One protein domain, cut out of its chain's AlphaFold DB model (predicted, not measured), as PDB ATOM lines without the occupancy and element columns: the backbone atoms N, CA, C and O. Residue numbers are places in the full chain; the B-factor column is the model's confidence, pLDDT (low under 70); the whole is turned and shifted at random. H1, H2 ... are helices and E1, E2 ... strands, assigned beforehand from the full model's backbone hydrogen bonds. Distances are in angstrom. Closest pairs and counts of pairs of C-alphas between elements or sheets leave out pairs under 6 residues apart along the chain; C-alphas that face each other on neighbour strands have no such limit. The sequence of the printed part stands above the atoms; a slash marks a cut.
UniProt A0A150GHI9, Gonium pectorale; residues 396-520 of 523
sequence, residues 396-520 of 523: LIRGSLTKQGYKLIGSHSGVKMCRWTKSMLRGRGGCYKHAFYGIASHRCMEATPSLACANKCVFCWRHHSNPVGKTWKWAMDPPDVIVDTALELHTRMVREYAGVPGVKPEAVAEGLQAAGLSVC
ATOM      1  N   LEU A 396     120.301 190.936 135.002       85.56
ATOM      2  CA  LEU A 396     120.447 190.656 136.440       85.56
ATOM      3  C   LEU A 396     121.767 189.938 136.772       85.56
ATOM      4  O   LEU A 396     122.477 190.315 137.707       85.56
ATOM      5  N   ILE A 397     122.124 188.924 135.976       85.81
ATOM      6  CA  ILE A 397     123.373 188.161 136.130       85.81
ATOM      7  C   ILE A 397     124.567 189.063 135.814       85.81
ATOM      8  O   ILE A 397     125.561 189.044 136.543       85.81
ATOM      9  N   ARG A 398     124.449 189.908 134.780       89.69
ATOM     10  CA  ARG A 398     125.471 190.904 134.437       89.69
ATOM     11  C   ARG A 398     125.743 191.837 135.619       89.69
ATOM     12  O   ARG A 398     126.904 192.040 135.970       89.69
ATOM     13  N   GLY A 399     124.695 192.338 136.273       89.25
ATOM     14  CA  GLY A 399     124.815 193.175 137.469       89.25
ATOM     15  C   GLY A 399     125.526 192.471 138.628       89.25
ATOM     16  O   GLY A 399     126.454 193.030 139.210       89.25
ATOM     17  N   SER A 400     125.151 191.223 138.932       88.94
ATOM     18  CA  SER A 400     125.777 190.437 140.008       88.94
ATOM     19  C   SER A 400     127.263 190.147 139.744       88.94
ATOM     20  O   SER A 400     128.105 190.400 140.605       88.94
ATOM     21  N   LEU A 401     127.612 189.686 138.538       88.81
ATOM     22  CA  LEU A 401     129.003 189.380 138.177       88.81
ATOM     23  C   LEU A 401     129.880 190.638 138.141       88.81
ATOM     24  O   LEU A 401     131.035 190.598 138.568       88.81
ATOM     25  N   THR A 402     129.326 191.768 137.698       91.00
ATOM     26  CA  THR A 402     130.044 193.050 137.698       91.00
ATOM     27  C   THR A 402     130.384 193.493 139.124       91.00
ATOM     28  O   THR A 402     131.521 193.890 139.376       91.00
ATOM     29  N   LYS A 403     129.458 193.337 140.087       90.75
ATOM     30  CA  LYS A 403     129.724 193.602 141.518       90.75
ATOM     31  C   LYS A 403     130.843 192.718 142.085       90.75
ATOM     32  O   LYS A 403     131.635 193.175 142.896       90.75
ATOM     33  N   GLN A 404     130.968 191.479 141.607       87.44
ATOM     34  CA  GLN A 404     132.045 190.550 141.990       87.44
ATOM     35  C   GLN A 404     133.399 190.843 141.304       87.44
ATOM     36  O   GLN A 404     134.368 190.085 141.470       87.44
ATOM     37  N   GLY A 405     133.472 191.916 140.511       89.38
ATOM     38  CA  GLY A 405     134.686 192.384 139.845       89.38
ATOM     39  C   GLY A 405     134.996 191.698 138.514       89.38
ATOM     40  O   GLY A 405     136.130 191.800 138.046       89.38
ATOM     41  N   TYR A 406     134.035 190.997 137.906       92.25
ATOM     42  CA  TYR A 406     134.185 190.499 136.538       92.25
ATOM     43  C   TYR A 406     133.972 191.635 135.536       92.25
ATOM     44  O   TYR A 406     133.032 192.420 135.661       92.25
ATOM     45  N   LYS A 407     134.806 191.689 134.498       94.56
ATOM     46  CA  LYS A 407     134.543 192.488 133.299       94.56
ATOM     47  C   LYS A 407     134.005 191.542 132.231       94.56
ATOM     48  O   LYS A 407     134.693 190.616 131.806       94.56
ATOM     49  N   LEU A 408     132.738 191.722 131.878       93.56
ATOM     50  CA  LEU A 408     132.017 190.824 130.980       93.56
ATOM     51  C   LEU A 408     132.315 191.183 129.526       93.56
ATOM     52  O   LEU A 408     132.388 192.360 129.179       93.56
ATOM     53  N   ILE A 409     132.476 190.160 128.694       93.69
ATOM     54  CA  ILE A 409     132.828 190.279 127.281       93.69
ATOM     55  C   ILE A 409     131.693 189.660 126.473       93.69
ATOM     56  O   ILE A 409     131.375 188.480 126.639       93.69
ATOM     57  N   GLY A 410     131.076 190.482 125.624       90.19
ATOM     58  CA  GLY A 410     129.999 190.063 124.733       90.19
ATOM     59  C   GLY A 410     128.803 189.451 125.468       90.19
ATOM     60  O   GLY A 410     128.226 190.063 126.381       90.19
ATOM     61  N   SER A 411     128.408 188.260 125.027       90.69
ATOM     62  CA  SER A 411     127.202 187.556 125.456       90.69
ATOM     63  C   SER A 411     127.454 186.457 126.493       90.69
ATOM     64  O   SER A 411     126.513 186.105 127.212       90.69
ATOM     65  N   HIS A 412     128.684 185.932 126.611       91.00
ATOM     66  CA  HIS A 412     128.976 184.746 127.437       91.00
ATOM     67  C   HIS A 412     130.353 184.698 128.128       91.00
ATOM     68  O   HIS A 412     130.584 183.802 128.948       91.00
ATOM     69  N   SER A 413     131.264 185.620 127.816       93.19
ATOM     70  CA  SER A 413     132.661 185.566 128.262       93.19
ATOM     71  C   SER A 413     132.942 186.555 129.399       93.19
ATOM     72  O   SER A 413     132.169 187.482 129.657       93.19
ATOM     73  N   GLY A 414     134.064 186.383 130.097       93.38
ATOM     74  CA  GLY A 414     134.477 187.319 131.140       93.38
ATOM     75  C   GLY A 414     135.959 187.248 131.484       93.38
ATOM     76  O   GLY A 414     136.594 186.203 131.361       93.38
ATOM     77  N   VAL A 415     136.498 188.372 131.949       95.12
ATOM     78  CA  VAL A 415     137.875 188.513 132.431       95.12
ATOM     79  C   VAL A 415     137.869 189.086 133.845       95.12
ATOM     80  O   VAL A 415     137.022 189.913 134.196       95.12
ATOM     81  N   LYS A 416     138.800 188.631 134.681       94.38
ATOM     82  CA  LYS A 416     138.943 189.092 136.063       94.38
ATOM     83  C   LYS A 416     140.418 189.207 136.423       94.38
ATOM     84  O   LYS A 416     141.261 188.462 135.937       94.38
ATOM     85  N   MET A 417     140.744 190.166 137.283       92.19
ATOM     86  CA  MET A 417     142.102 190.286 137.803       92.19
ATOM     87  C   MET A 417     142.325 189.268 138.924       92.19
ATOM     88  O   MET A 417     141.616 189.292 139.936       92.19
ATOM     89  N   CYS A 418     143.325 188.404 138.748       92.56
ATOM     90  CA  CYS A 418     143.658 187.365 139.714       92.56
ATOM     91  C   CYS A 418     144.062 187.975 141.067       92.56
ATOM     92  O   CYS A 418     144.730 189.015 141.135       92.56
ATOM     93  N   ARG A 419     143.703 187.297 142.165       92.75
ATOM     94  CA  ARG A 419     144.130 187.666 143.528       92.75
ATOM     95  C   ARG A 419     145.655 187.792 143.619       92.75
ATOM     96  O   ARG A 419     146.156 188.765 144.173       92.75
ATOM     97  N   TRP A 420     146.388 186.852 143.028       94.12
ATOM     98  CA  TRP A 420     147.850 186.822 143.079       94.12
ATOM     99  C   TRP A 420     148.514 187.840 142.152       94.12
ATOM    100  O   TRP A 420     149.576 188.349 142.491       94.12
ATOM    101  N   THR A 421     147.870 188.228 141.045       93.31
ATOM    102  CA  THR A 421     148.315 189.379 140.239       93.31
ATOM    103  C   THR A 421     148.357 190.640 141.100       93.31
ATOM    104  O   THR A 421     149.359 191.343 141.108       93.31
ATOM    105  N   LYS A 422     147.318 190.887 141.909       94.06
ATOM    106  CA  LYS A 422     147.278 192.027 142.843       94.06
ATOM    107  C   LYS A 422     148.377 191.973 143.913       94.06
ATOM    108  O   LYS A 422     148.879 193.025 144.306       94.06
ATOM    109  N   SER A 423     148.717 190.777 144.401       93.31
ATOM    110  CA  SER A 423     149.793 190.571 145.387       93.31
ATOM    111  C   SER A 423     151.163 190.863 144.778       93.31
ATOM    112  O   SER A 423     151.938 191.663 145.304       93.31
ATOM    113  N   MET A 424     151.414 190.291 143.599       93.56
ATOM    114  CA  MET A 424     152.689 190.404 142.903       93.56
ATOM    115  C   MET A 424     152.937 191.825 142.382       93.56
ATOM    116  O   MET A 424     154.060 192.309 142.467       93.56
ATOM    117  N   LEU A 425     151.884 192.553 141.977       94.19
ATOM    118  CA  LEU A 425     151.958 193.990 141.664       94.19
ATOM    119  C   LEU A 425     152.390 194.853 142.864       94.19
ATOM    120  O   LEU A 425     152.983 195.910 142.670       94.19
ATOM    121  N   ARG A 426     152.136 194.410 144.103       94.19
ATOM    122  CA  ARG A 426     152.659 195.056 145.324       94.19
ATOM    123  C   ARG A 426     154.033 194.552 145.751       94.19
ATOM    124  O   ARG A 426     154.580 195.009 146.749       94.19
ATOM    125  N   GLY A 427     154.590 193.581 145.035       90.62
ATOM    126  CA  GLY A 427     155.833 192.923 145.414       90.62
ATOM    127  C   GLY A 427     155.719 192.016 146.638       90.62
ATOM    128  O   GLY A 427     156.736 191.777 147.274       90.62
ATOM    129  N   ARG A 428     154.518 191.513 146.956       89.44
ATOM    130  CA  ARG A 428     154.265 190.529 148.027       89.44
ATOM    131  C   ARG A 428     154.287 189.077 147.509       89.44
ATOM    132  O   ARG A 428     153.506 188.253 147.964       89.44
ATOM    133  N   GLY A 429     155.085 188.794 146.477       90.25
ATOM    134  CA  GLY A 429     155.196 187.452 145.886       90.25
ATOM    135  C   GLY A 429     154.114 187.073 144.860       90.25
ATOM    136  O   GLY A 429     153.099 187.757 144.685       90.25
ATOM    137  N   GLY A 430     154.386 185.992 144.123       90.88
ATOM    138  CA  GLY A 430     153.500 185.392 143.114       90.88
ATOM    139  C   GLY A 430     152.719 184.192 143.657       90.88
ATOM    140  O   GLY A 430     152.894 183.804 144.801       90.88
ATOM    141  N   CYS A 431     151.841 183.596 142.845       93.12
ATOM    142  CA  CYS A 431     151.145 182.369 143.248       93.12
ATOM    143  C   CYS A 431     152.063 181.142 143.194       93.12
ATOM    144  O   CYS A 431     153.161 181.204 142.644       93.12
ATOM    145  N   TYR A 432     151.549 179.986 143.613       94.19
ATOM    146  CA  TYR A 432     152.252 178.705 143.490       94.19
ATOM    147  C   TYR A 432     152.800 178.427 142.072       94.19
ATOM    148  O   TYR A 432     153.839 177.793 141.918       94.19
ATOM    149  N   LYS A 433     152.145 178.920 141.003       91.31
ATOM    150  CA  LYS A 433     152.641 178.746 139.622       91.31
ATOM    151  C   LYS A 433     153.933 179.519 139.363       91.31
ATOM    152  O   LYS A 433     154.700 179.139 138.482       91.31
ATOM    153  N   HIS A 434     154.161 180.598 140.102       91.06
ATOM    154  CA  HIS A 434     155.429 181.308 140.083       91.06
ATOM    155  C   HIS A 434     156.525 180.458 140.724       91.06
ATOM    156  O   HIS A 434     157.561 180.265 140.098       91.06
ATOM    157  N   ALA A 435     156.256 179.879 141.897       88.56
ATOM    158  CA  ALA A 435     157.203 179.017 142.600       88.56
ATOM    159  C   ALA A 435     157.543 177.740 141.807       88.56
ATOM    160  O   ALA A 435     158.713 177.411 141.646       88.56
ATOM    161  N   PHE A 436     156.545 177.042 141.254       91.75
ATOM    162  CA  PHE A 436     156.767 175.750 140.588       91.75
ATOM    163  C   PHE A 436     157.175 175.854 139.119       91.75
ATOM    164  O   PHE A 436     157.925 175.013 138.629       91.75
ATOM    165  N   TYR A 437     156.669 176.854 138.393       91.00
ATOM    166  CA  TYR A 437     156.832 176.934 136.935       91.00
ATOM    167  C   TYR A 437     157.507 178.225 136.465       91.00
ATOM    168  O   TYR A 437     157.625 178.446 135.261       91.00
ATOM    169  N   GLY A 438     157.900 179.117 137.378       88.88
ATOM    170  CA  GLY A 438     158.465 180.421 137.024       88.88
ATOM    171  C   GLY A 438     157.465 181.365 136.345       88.88
ATOM    172  O   GLY A 438     157.862 182.379 135.772       88.88
ATOM    173  N   ILE A 439     156.159 181.070 136.386       91.12
ATOM    174  CA  ILE A 439     155.140 181.884 135.713       91.12
ATOM    175  C   ILE A 439     154.846 183.128 136.555       91.12
ATOM    176  O   ILE A 439     154.251 183.053 137.631       91.12
ATOM    177  N   ALA A 440     155.236 184.295 136.048       91.69
ATOM    178  CA  ALA A 440     154.975 185.583 136.683       91.69
ATOM    179  C   ALA A 440     153.465 185.885 136.744       91.69
ATOM    180  O   ALA A 440     152.816 186.126 135.726       91.69
ATOM    181  N   SER A 441     152.896 185.897 137.952       92.75
ATOM    182  CA  SER A 441     151.449 186.045 138.168       92.75
ATOM    183  C   SER A 441     150.912 187.422 137.774       92.75
ATOM    184  O   SER A 441     149.763 187.524 137.348       92.75
ATOM    185  N   HIS A 442     151.714 188.487 137.871       92.81
ATOM    186  CA  HIS A 442     151.316 189.821 137.400       92.81
ATOM    187  C   HIS A 442     151.224 189.935 135.875       92.81
ATOM    188  O   HIS A 442     150.630 190.889 135.391       92.81
ATOM    189  N   ARG A 443     151.750 188.952 135.132       92.94
ATOM    190  CA  ARG A 443     151.680 188.862 133.662       92.94
ATOM    191  C   ARG A 443     150.635 187.858 133.163       92.94
ATOM    192  O   ARG A 443     150.580 187.578 131.962       92.94
ATOM    193  N   CYS A 444     149.842 187.293 134.073       93.12
ATOM    194  CA  CYS A 444     148.767 186.360 133.761       93.12
ATOM    195  C   CYS A 444     147.431 187.089 133.601       93.12
ATOM    196  O   CYS A 444     146.979 187.788 134.509       93.12
ATOM    197  N   MET A 445     146.747 186.823 132.491       92.75
ATOM    198  CA  MET A 445     145.361 187.215 132.274       92.75
ATOM    199  C   MET A 445     144.430 186.050 132.612       92.75
ATOM    200  O   MET A 445     144.456 185.014 131.950       92.75
ATOM    201  N   GLU A 446     143.596 186.219 133.636       93.25
ATOM    202  CA  GLU A 446     142.556 185.252 133.996       93.25
ATOM    203  C   GLU A 446     141.280 185.576 133.208       93.25
ATOM    204  O   GLU A 446     140.605 186.575 133.475       93.25
ATOM    205  N   ALA A 447     140.951 184.746 132.220       93.75
ATOM    206  CA  ALA A 447     139.756 184.905 131.395       93.75
ATOM    207  C   ALA A 447     138.984 183.589 131.265       93.75
ATOM    208  O   ALA A 447     139.499 182.507 131.543       93.75
ATOM    209  N   THR A 448     137.726 183.671 130.850       92.62
ATOM    210  CA  THR A 448     136.949 182.505 130.447       92.62
ATOM    211  C   THR A 448     136.049 182.827 129.256       92.62
ATOM    212  O   THR A 448     135.357 183.851 129.278       92.62
ATOM    213  N   PRO A 449     136.022 181.963 128.225       92.25
ATOM    214  CA  PRO A 449     135.080 182.069 127.125       92.25
ATOM    215  C   PRO A 449     133.714 181.462 127.470       92.25
ATOM    216  O   PRO A 449     132.839 181.421 126.620       92.25
ATOM    217  N   SER A 450     133.497 180.936 128.676       89.94
ATOM    218  CA  SER A 450     132.192 180.418 129.087       89.94
ATOM    219  C   SER A 450     131.978 180.694 130.558       89.94
ATOM    220  O   SER A 450     132.769 180.266 131.381       89.94
ATOM    221  N   LEU A 451     130.885 181.358 130.915       88.81
ATOM    222  CA  LEU A 451     130.454 181.471 132.313       88.81
ATOM    223  C   LEU A 451     129.468 180.363 132.717       88.81
ATOM    224  O   LEU A 451     129.083 180.276 133.891       88.81
ATOM    225  N   ALA A 452     129.084 179.513 131.758       88.25
ATOM    226  CA  ALA A 452     128.210 178.369 131.964       88.25
ATOM    227  C   ALA A 452     128.992 177.071 132.197       88.25
ATOM    228  O   ALA A 452     129.955 176.799 131.478       88.25
ATOM    229  N   CYS A 453     128.497 176.256 133.138       87.56
ATOM    230  CA  CYS A 453     129.058 174.945 133.488       87.56
ATOM    231  C   CYS A 453     128.092 173.804 133.207       87.56
ATOM    232  O   CYS A 453     126.880 173.971 133.318       87.56
ATOM    233  N   ALA A 454     128.621 172.604 132.976       88.44
ATOM    234  CA  ALA A 454     127.826 171.379 133.047       88.44
ATOM    235  C   ALA A 454     127.571 170.925 134.497       88.44
ATOM    236  O   ALA A 454     126.576 170.248 134.761       88.44
ATOM    237  N   ASN A 455     128.451 171.308 135.428       85.50
ATOM    238  CA  ASN A 455     128.469 170.824 136.805       85.50
ATOM    239  C   ASN A 455     128.101 171.928 137.804       85.50
ATOM    240  O   ASN A 455     128.383 173.106 137.595       85.50
ATOM    241  N   LYS A 456     127.509 171.525 138.932       85.62
ATOM    242  CA  LYS A 456     127.208 172.404 140.070       85.62
ATOM    243  C   LYS A 456     127.956 171.912 141.307       85.62
ATOM    244  O   LYS A 456     127.363 171.372 142.234       85.62
ATOM    245  N   CYS A 457     129.279 172.024 141.260       87.12
ATOM    246  CA  CYS A 457     130.152 171.546 142.325       87.12
ATOM    247  C   CYS A 457     129.976 172.384 143.597       87.12
ATOM    248  O   CYS A 457     129.879 173.607 143.517       87.12
ATOM    249  N   VAL A 458     130.024 171.734 144.763       87.88
ATOM    250  CA  VAL A 458     129.916 172.394 146.079       87.88
ATOM    251  C   VAL A 458     131.069 173.362 146.364       87.88
ATOM    252  O   VAL A 458     130.887 174.354 147.055       87.88
ATOM    253  N   PHE A 459     132.243 173.104 145.787       87.12
ATOM    254  CA  PHE A 459     133.449 173.917 145.963       87.12
ATOM    255  C   PHE A 459     133.597 175.029 144.912       87.12
ATOM    256  O   PHE A 459     134.500 175.858 145.008       87.12
ATOM    257  N   CYS A 460     132.758 175.049 143.869       86.56
ATOM    258  CA  CYS A 460     132.840 176.094 142.855       86.56
ATOM    259  C   CYS A 460     132.222 177.378 143.403       86.56
ATOM    260  O   CYS A 460     131.013 177.442 143.609       86.56
ATOM    261  N   TRP A 461     133.048 178.414 143.557       81.69
ATOM    262  CA  TRP A 461     132.635 179.761 143.956       81.69
ATOM    263  C   TRP A 461     131.808 180.436 142.860       81.69
ATOM    264  O   TRP A 461     132.279 181.279 142.096       81.69
ATOM    265  N   ARG A 462     130.556 179.999 142.747       76.44
ATOM    266  CA  ARG A 462     129.567 180.494 141.798       76.44
ATOM    267  C   ARG A 462     128.244 180.635 142.499       76.44
ATOM    268  O   ARG A 462     127.792 179.733 143.202       76.44
ATOM    269  N   HIS A 463     127.587 181.749 142.228       66.50
ATOM    270  CA  HIS A 463     126.228 181.935 142.686       66.50
ATOM    271  C   HIS A 463     125.321 180.913 141.991       66.50
ATOM    272  O   HIS A 463     125.500 180.591 140.815       66.50
ATOM    273  N   HIS A 464     124.307 180.414 142.697       65.81
ATOM    274  CA  HIS A 464     123.354 179.430 142.164       65.81
ATOM    275  C   HIS A 464     122.555 179.930 140.943       65.81
ATOM    276  O   HIS A 464     121.815 179.157 140.343       65.81
ATOM    277  N   SER A 465     122.698 181.215 140.608       66.12
ATOM    278  CA  SER A 465     122.108 181.920 139.474       66.12
ATOM    279  C   SER A 465     122.939 181.837 138.187       66.12
ATOM    280  O   SER A 465     122.445 182.250 137.138       66.12
ATOM    281  N   ASN A 466     124.172 181.306 138.222       72.56
ATOM    282  CA  ASN A 466     124.961 181.111 137.006       72.56
ATOM    283  C   ASN A 466     124.328 180.042 136.092       72.56
ATOM    284  O   ASN A 466     123.824 179.026 136.578       72.56
ATOM    285  N   PRO A 467     124.376 180.238 134.763       79.50
ATOM    286  CA  PRO A 467     123.755 179.327 133.813       79.50
ATOM    287  C   PRO A 467     124.424 177.948 133.838       79.50
ATOM    288  O   PRO A 467     125.648 177.830 133.798       79.50
ATOM    289  N   VAL A 468     123.611 176.892 133.869       82.00
ATOM    290  CA  VAL A 468     124.073 175.499 133.807       82.00
ATOM    291  C   VAL A 468     123.555 174.859 132.524       82.00
ATOM    292  O   VAL A 468     122.384 175.010 132.163       82.00
ATOM    293  N   GLY A 469     124.424 174.148 131.812       81.19
ATOM    294  CA  GLY A 469     124.077 173.451 130.581       81.19
ATOM    295  C   GLY A 469     125.117 172.403 130.210       81.19
ATOM    296  O   GLY A 469     126.309 172.681 130.201       81.19
ATOM    297  N   LYS A 470     124.656 171.192 129.875       83.31
ATOM    298  CA  LYS A 470     125.519 170.113 129.360       83.31
ATOM    299  C   LYS A 470     125.874 170.295 127.881       83.31
ATOM    300  O   LYS A 470     126.840 169.719 127.402       83.31
ATOM    301  N   THR A 471     125.079 171.087 127.163       84.31
ATOM    302  CA  THR A 471     125.240 171.387 125.739       84.31
ATOM    303  C   THR A 471     125.165 172.891 125.522       84.31
ATOM    304  O   THR A 471     124.353 173.574 126.154       84.31
ATOM    305  N   TRP A 472     125.984 173.405 124.607       86.56
ATOM    306  CA  TRP A 472     125.996 174.825 124.273       86.56
ATOM    307  C   TRP A 472     124.721 175.225 123.522       86.56
ATOM    308  O   TRP A 472     124.394 174.634 122.495       86.56
ATOM    309  N   LYS A 473     124.000 176.229 124.034       87.69
ATOM    310  CA  LYS A 473     122.728 176.714 123.461       87.69
ATOM    311  C   LYS A 473     122.655 178.233 123.286       87.69
ATOM    312  O   LYS A 473     121.605 178.749 122.918       87.69
ATOM    313  N   TRP A 474     123.741 178.933 123.595       89.31
ATOM    314  CA  TRP A 474     123.794 180.391 123.607       89.31
ATOM    315  C   TRP A 474     124.429 180.937 122.333       89.31
ATOM    316  O   TRP A 474     125.083 180.189 121.593       89.31
ATOM    317  N   ALA A 475     124.223 182.232 122.102       89.75
ATOM    318  CA  ALA A 475     124.941 182.968 121.070       89.75
ATOM    319  C   ALA A 475     126.455 182.836 121.292       89.75
ATOM    320  O   ALA A 475     126.910 182.789 122.437       89.75
ATOM    321  N   MET A 476     127.212 182.697 120.205       89.81
ATOM    322  CA  MET A 476     128.664 182.528 120.246       89.81
ATOM    323  C   MET A 476     129.342 183.772 119.681       89.81
ATOM    324  O   MET A 476     129.134 184.122 118.520       89.81
ATOM    325  N   ASP A 477     130.163 184.416 120.502       91.69
ATOM    326  CA  ASP A 477     130.938 185.574 120.081       91.69
ATOM    327  C   ASP A 477     132.196 185.114 119.304       91.69
ATOM    328  O   ASP A 477     132.751 184.049 119.604       91.69
ATOM    329  N   PRO A 478     132.680 185.883 118.307       93.38
ATOM    330  CA  PRO A 478     133.896 185.538 117.574       93.38
ATOM    331  C   PRO A 478     135.132 185.475 118.489       93.38
ATOM    332  O   PRO A 478     135.285 186.334 119.362       93.38
ATOM    333  N   PRO A 479     136.060 184.521 118.278       93.56
ATOM    334  CA  PRO A 479     137.219 184.336 119.152       93.56
ATOM    335  C   PRO A 479     138.154 185.551 119.178       93.56
ATOM    336  O   PRO A 479     138.633 185.910 120.251       93.56
ATOM    337  N   ASP A 480     138.363 186.209 118.034       93.62
ATOM    338  CA  ASP A 480     139.235 187.389 117.935       93.62
ATOM    339  C   ASP A 480     138.702 188.533 118.807       93.62
ATOM    340  O   ASP A 480     139.425 189.102 119.620       93.62
ATOM    341  N   VAL A 481     137.386 188.771 118.750       92.50
ATOM    342  CA  VAL A 481     136.709 189.774 119.582       92.50
ATOM    343  C   VAL A 481     136.856 189.440 121.066       92.50
ATOM    344  O   VAL A 481     137.102 190.341 121.868       92.50
ATOM    345  N   ILE A 482     136.736 188.164 121.450       93.69
ATOM    346  CA  ILE A 482     136.885 187.748 122.851       93.69
ATOM    347  C   ILE A 482     138.303 188.038 123.348       93.69
ATOM    348  O   ILE A 482     138.457 188.604 124.430       93.69
ATOM    349  N   VAL A 483     139.327 187.661 122.580       93.00
ATOM    350  CA  VAL A 483     140.732 187.824 122.981       93.00
ATOM    351  C   VAL A 483     141.125 189.297 123.028       93.00
ATOM    352  O   VAL A 483     141.666 189.736 124.044       93.00
ATOM    353  N   ASP A 484     140.804 190.068 121.990       93.75
ATOM    354  CA  ASP A 484     141.155 191.489 121.910       93.75
ATOM    355  C   ASP A 484     140.473 192.288 123.024       93.75
ATOM    356  O   ASP A 484     141.118 193.058 123.741       93.75
ATOM    357  N   THR A 485     139.181 192.031 123.252       94.75
ATOM    358  CA  THR A 485     138.432 192.684 124.334       94.75
ATOM    359  C   THR A 485     138.945 192.241 125.708       94.75
ATOM    360  O   THR A 485     139.033 193.058 126.626       94.75
ATOM    361  N   ALA A 486     139.314 190.965 125.883       94.44
ATOM    362  CA  ALA A 486     139.883 190.478 127.140       94.44
ATOM    363  C   ALA A 486     141.209 191.168 127.466       94.44
ATOM    364  O   ALA A 486     141.390 191.615 128.600       94.44
ATOM    365  N   LEU A 487     142.100 191.290 126.477       93.06
ATOM    366  CA  LEU A 487     143.375 191.988 126.622       93.06
ATOM    367  C   LEU A 487     143.150 193.454 126.985       93.06
ATOM    368  O   LEU A 487     143.715 193.926 127.970       93.06
ATOM    369  N   GLU A 488     142.273 194.155 126.264       94.31
ATOM    370  CA  GLU A 488     141.976 195.562 126.538       94.31
ATOM    371  C   GLU A 488     141.449 195.770 127.967       94.31
ATOM    372  O   GLU A 488     141.938 196.628 128.708       94.31
ATOM    373  N   LEU A 489     140.473 194.957 128.383       94.94
ATOM    374  CA  LEU A 489     139.879 195.029 129.718       94.94
ATOM    375  C   LEU A 489     140.880 194.651 130.813       94.94
ATOM    376  O   LEU A 489     140.887 195.282 131.871       94.94
ATOM    377  N   HIS A 490     141.736 193.655 130.579       94.25
ATOM    378  CA  HIS A 490     142.786 193.274 131.518       94.25
ATOM    379  C   HIS A 490     143.806 194.399 131.697       94.25
ATOM    380  O   HIS A 490     144.054 194.827 132.825       94.25
ATOM    381  N   THR A 491     144.329 194.951 130.601       93.06
ATOM    382  CA  THR A 491     145.257 196.086 130.639       93.06
ATOM    383  C   THR A 491     144.620 197.298 131.321       93.06
ATOM    384  O   THR A 491     145.280 197.973 132.111       93.06
ATOM    385  N   ARG A 492     143.329 197.564 131.081       95.00
ATOM    386  CA  ARG A 492     142.584 198.629 131.769       95.00
ATOM    387  C   ARG A 492     142.524 198.400 133.280       95.00
ATOM    388  O   ARG A 492     142.854 199.314 134.027       95.00
ATOM    389  N   MET A 493     142.195 197.187 133.729       94.56
ATOM    390  CA  MET A 493     142.182 196.845 135.158       94.56
ATOM    391  C   MET A 493     143.561 197.002 135.811       94.56
ATOM    392  O   MET A 493     143.644 197.492 136.933       94.56
ATOM    393  N   VAL A 494     144.644 196.627 135.121       93.75
ATOM    394  CA  VAL A 494     146.016 196.811 135.625       93.75
ATOM    395  C   VAL A 494     146.363 198.301 135.751       93.75
ATOM    396  O   VAL A 494     146.944 198.702 136.757       93.75
ATOM    397  N   ARG A 495     145.957 199.142 134.786       93.31
ATOM    398  CA  ARG A 495     146.136 200.607 134.857       93.31
ATOM    399  C   ARG A 495     145.349 201.235 136.001       93.31
ATOM    400  O   ARG A 495     145.901 202.046 136.733       93.31
ATOM    401  N   GLU A 496     144.088 200.843 136.173       93.06
ATOM    402  CA  GLU A 496     143.253 201.279 137.302       93.06
ATOM    403  C   GLU A 496     143.902 200.891 138.642       93.06
ATOM    404  O   GLU A 496     143.869 201.658 139.602       93.06
ATOM    405  N   TYR A 497     144.558 199.727 138.698       93.06
ATOM    406  CA  TYR A 497     145.229 199.255 139.905       93.06
ATOM    407  C   TYR A 497     146.528 199.981 140.243       93.06
ATOM    408  O   TYR A 497     146.942 199.972 141.401       93.06
ATOM    409  N   ALA A 498     147.168 200.612 139.260       90.50
ATOM    410  CA  ALA A 498     148.439 201.301 139.451       90.50
ATOM    411  C   ALA A 498     148.352 202.458 140.464       90.50
ATOM    412  O   ALA A 498     149.361 202.812 141.063       90.50
ATOM    413  N   GLY A 499     147.158 203.024 140.684       88.31
ATOM    414  CA  GLY A 499     146.929 204.094 141.662       88.31
ATOM    415  C   GLY A 499     146.764 203.629 143.113       88.31
ATOM    416  O   GLY A 499     146.616 204.464 144.002       88.31
ATOM    417  N   VAL A 500     146.752 202.320 143.381       92.31
ATOM    418  CA  VAL A 500     146.524 201.795 144.734       92.31
ATOM    419  C   VAL A 500     147.825 201.827 145.555       92.31
ATOM    420  O   VAL A 500     148.873 201.434 145.035       92.31
ATOM    421  N   PRO A 501     147.792 202.212 146.850       91.00
ATOM    422  CA  PRO A 501     148.984 202.234 147.692       91.00
ATOM    423  C   PRO A 501     149.742 200.898 147.724       91.00
ATOM    424  O   PRO A 501     149.152 199.810 147.807       91.00
ATOM    425  N   GLY A 502     151.072 200.997 147.670       88.81
ATOM    426  CA  GLY A 502     151.997 199.864 147.722       88.81
ATOM    427  C   GLY A 502     152.209 199.131 146.395       88.81
ATOM    428  O   GLY A 502     152.920 198.131 146.383       88.81
ATOM    429  N   VAL A 503     151.606 199.581 145.289       94.69
ATOM    430  CA  VAL A 503     151.852 199.013 143.956       94.69
ATOM    431  C   VAL A 503     153.170 199.540 143.385       94.69
ATOM    432  O   VAL A 503     153.439 200.739 143.407       94.69
ATOM    433  N   LYS A 504     153.995 198.626 142.872       92.62
ATOM    434  CA  LYS A 504     155.315 198.920 142.313       92.62
ATOM    435  C   LYS A 504     155.202 199.329 140.837       92.62
ATOM    436  O   LYS A 504     154.635 198.557 140.055       92.62
ATOM    437  N   PRO A 505     155.731 200.492 140.415       92.25
ATOM    438  CA  PRO A 505     155.608 200.959 139.033       92.25
ATOM    439  C   PRO A 505     156.297 200.024 138.031       92.25
ATOM    440  O   PRO A 505     155.779 199.810 136.934       92.25
ATOM    441  N   GLU A 506     157.413 199.402 138.416       92.25
ATOM    442  CA  GLU A 506     158.112 198.397 137.613       92.25
ATOM    443  C   GLU A 506     157.248 197.151 137.364       92.25
ATOM    444  O   GLU A 506     157.124 196.692 136.229       92.25
ATOM    445  N   ALA A 507     156.551 196.662 138.395       90.38
ATOM    446  CA  ALA A 507     155.672 195.503 138.278       90.38
ATOM    447  C   ALA A 507     154.440 195.812 137.412       90.38
ATOM    448  O   ALA A 507     153.970 194.951 136.671       90.38
ATOM    449  N   VAL A 508     153.930 197.048 137.459       92.88
ATOM    450  CA  VAL A 508     152.854 197.504 136.564       92.88
ATOM    451  C   VAL A 508     153.331 197.534 135.116       92.88
ATOM    452  O   VAL A 508     152.625 197.030 134.246       92.88
ATOM    453  N   ALA A 509     154.526 198.069 134.842       91.44
ATOM    454  CA  ALA A 509     155.074 198.123 133.486       91.44
ATOM    455  C   ALA A 509     155.196 196.725 132.855       91.44
ATOM    456  O   ALA A 509     154.839 196.535 131.690       91.44
ATOM    457  N   GLU A 510     155.623 195.733 133.640       90.00
ATOM    458  CA  GLU A 510     155.649 194.332 133.217       90.00
ATOM    459  C   GLU A 510     154.247 193.722 133.089       90.00
ATOM    460  O   GLU A 510     153.978 192.985 132.139       90.00
ATOM    461  N   GLY A 511     153.341 194.035 134.019       87.38
ATOM    462  CA  GLY A 511     151.975 193.508 134.043       87.38
ATOM    463  C   GLY A 511     151.095 194.008 132.896       87.38
ATOM    464  O   GLY A 511     150.190 193.303 132.458       87.38
ATOM    465  N   LEU A 512     151.391 195.187 132.337       89.56
ATOM    466  CA  LEU A 512     150.737 195.683 131.120       89.56
ATOM    467  C   LEU A 512     151.039 194.809 129.893       89.56
ATOM    468  O   LEU A 512     150.263 194.812 128.939       89.56
ATOM    469  N   GLN A 513     152.136 194.048 129.923       85.44
ATOM    470  CA  GLN A 513     152.523 193.090 128.890       85.44
ATOM    471  C   GLN A 513     152.140 191.672 129.323       85.44
ATOM    472  O   GLN A 513     152.999 190.846 129.674       85.44
ATOM    473  N   ALA A 514     150.833 191.395 129.298       75.06
ATOM    474  CA  ALA A 514     150.303 190.064 129.564       75.06
ATOM    475  C   ALA A 514     150.966 189.038 128.626       75.06
ATOM    476  O   ALA A 514     150.907 189.165 127.404       75.06
ATOM    477  N   ALA A 515     151.625 188.037 129.210       72.19
ATOM    478  CA  ALA A 515     152.354 186.995 128.480       72.19
ATOM    479  C   ALA A 515     151.730 185.606 128.656       72.19
ATOM    480  O   ALA A 515     151.966 184.718 127.840       72.19
ATOM    481  N   GLY A 516     150.932 185.414 129.710       69.31
ATOM    482  CA  GLY A 516     150.216 184.172 129.977       69.31
ATOM    483  C   GLY A 516     148.705 184.379 129.942       69.31
ATOM    484  O   GLY A 516     148.190 185.285 130.594       69.31
ATOM    485  N   LEU A 517     147.987 183.512 129.229       75.38
ATOM    486  CA  LEU A 517     146.528 183.410 129.292       75.38
ATOM    487  C   LEU A 517     146.142 182.213 130.168       75.38
ATOM    488  O   LEU A 517     146.498 181.077 129.866       75.38
ATOM    489  N   SER A 518     145.381 182.461 131.231       69.62
ATOM    490  CA  SER A 518     144.781 181.426 132.072       69.62
ATOM    491  C   SER A 518     143.283 181.352 131.787       69.62
ATOM    492  O   SER A 518     142.529 182.238 132.187       69.62
ATOM    493  N   VAL A 519     142.848 180.277 131.128       76.06
ATOM    494  CA  VAL A 519     141.438 180.036 130.786       76.06
ATOM    495  C   VAL A 519     140.734 179.287 131.925       76.06
ATOM    496  O   VAL A 519     140.503 178.083 131.823       76.06
ATOM    497  N   CYS A 520     140.515 179.944 133.073       67.12
ATOM    498  CA  CYS A 520     140.109 179.239 134.306       67.12
ATOM    499  C   CYS A 520     139.202 180.016 135.281       67.12
ATOM    500  O   CYS A 520     138.993 179.528 136.388       67.12
TER     501      CYS A 520
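This is residues 396 to 520 of the 523 residues of a protein of Gonium pectorale (UniProt A0A150GHI9). A small, twisted four-strand sheet has the long helix H4 packed along one face, with the short helices H2, H3 and H5 toward one end of the domain. A looping stretch without named elements, residues 449 to 478, makes much of the other end, and H1 grazes the sheet beside E1. The 125 printed residues hold five named helices and four named strands, in the order H1 E1 E2 H2 H3 E3 H4 H5 E4, class mixed; the sheet, E1 E2 E3 E4, is mixed. The whole is compact, with a radius of gyration of the C-alphas of 15.4 A and spans of 44 by 30 by 26 A.

Find C-alpha 396 at (120.447, 190.656, 136.440); from there H1 runs to residue 403, 11.0 A. Next come E1, residues 407 to 409, E2, 413 to 416, H2, 419 to 425, H3, 432 to 437, and E3, 444 to 448, 12.9 A long. H4, residues 479 to 497, begins at C-alpha 479 (137.219, 184.336, 119.152) and spans 26.8 A. H5 is residues 505 to 511; E4, 516 to 519, ends at C-alpha 519 (141.438, 180.036, 130.786).

H1 only grazes the sheet, with residues 398 to 402. E1 and E2 form a hairpin, antiparallel, with N 407 and O 415 2.9 A apart. E2 and E3 are antiparallel, N 448 to O 414 2.8 A; E3 and E4 are parallel, N 445 to O 516 2.8 A. H4 is on the sheet at a height of 7.1 A, making two layers, helix on one face; its closest C-alphas to E2 are Ala 486 and Val 415, 6.0 A. E3, H4 H5, E4 is a strand-helix-strand unit, parallel neighbour strands with helices between, its crossover right-handed. H4 and H5, a helical hairpin, touch at Val 494 and Val 508, C-alphas 6.9 A apart, through residues 491 to 495 of H4 alone. H5 touches H2, closest C-alphas Ala 507 and Leu 425, 5.2 A. H3 is not on the sheet and touches no helix. In H1 to H5 every O i to N i+4 pair is within hydrogen-bond range.

The C-alphas farthest apart, Thr 471 and Gly 502, are 44.8 A apart. The printed part has no cut; its long link is E3 to H4. Look for pLDDT under 70 at residues 463 to 465, 516, 518 and 520.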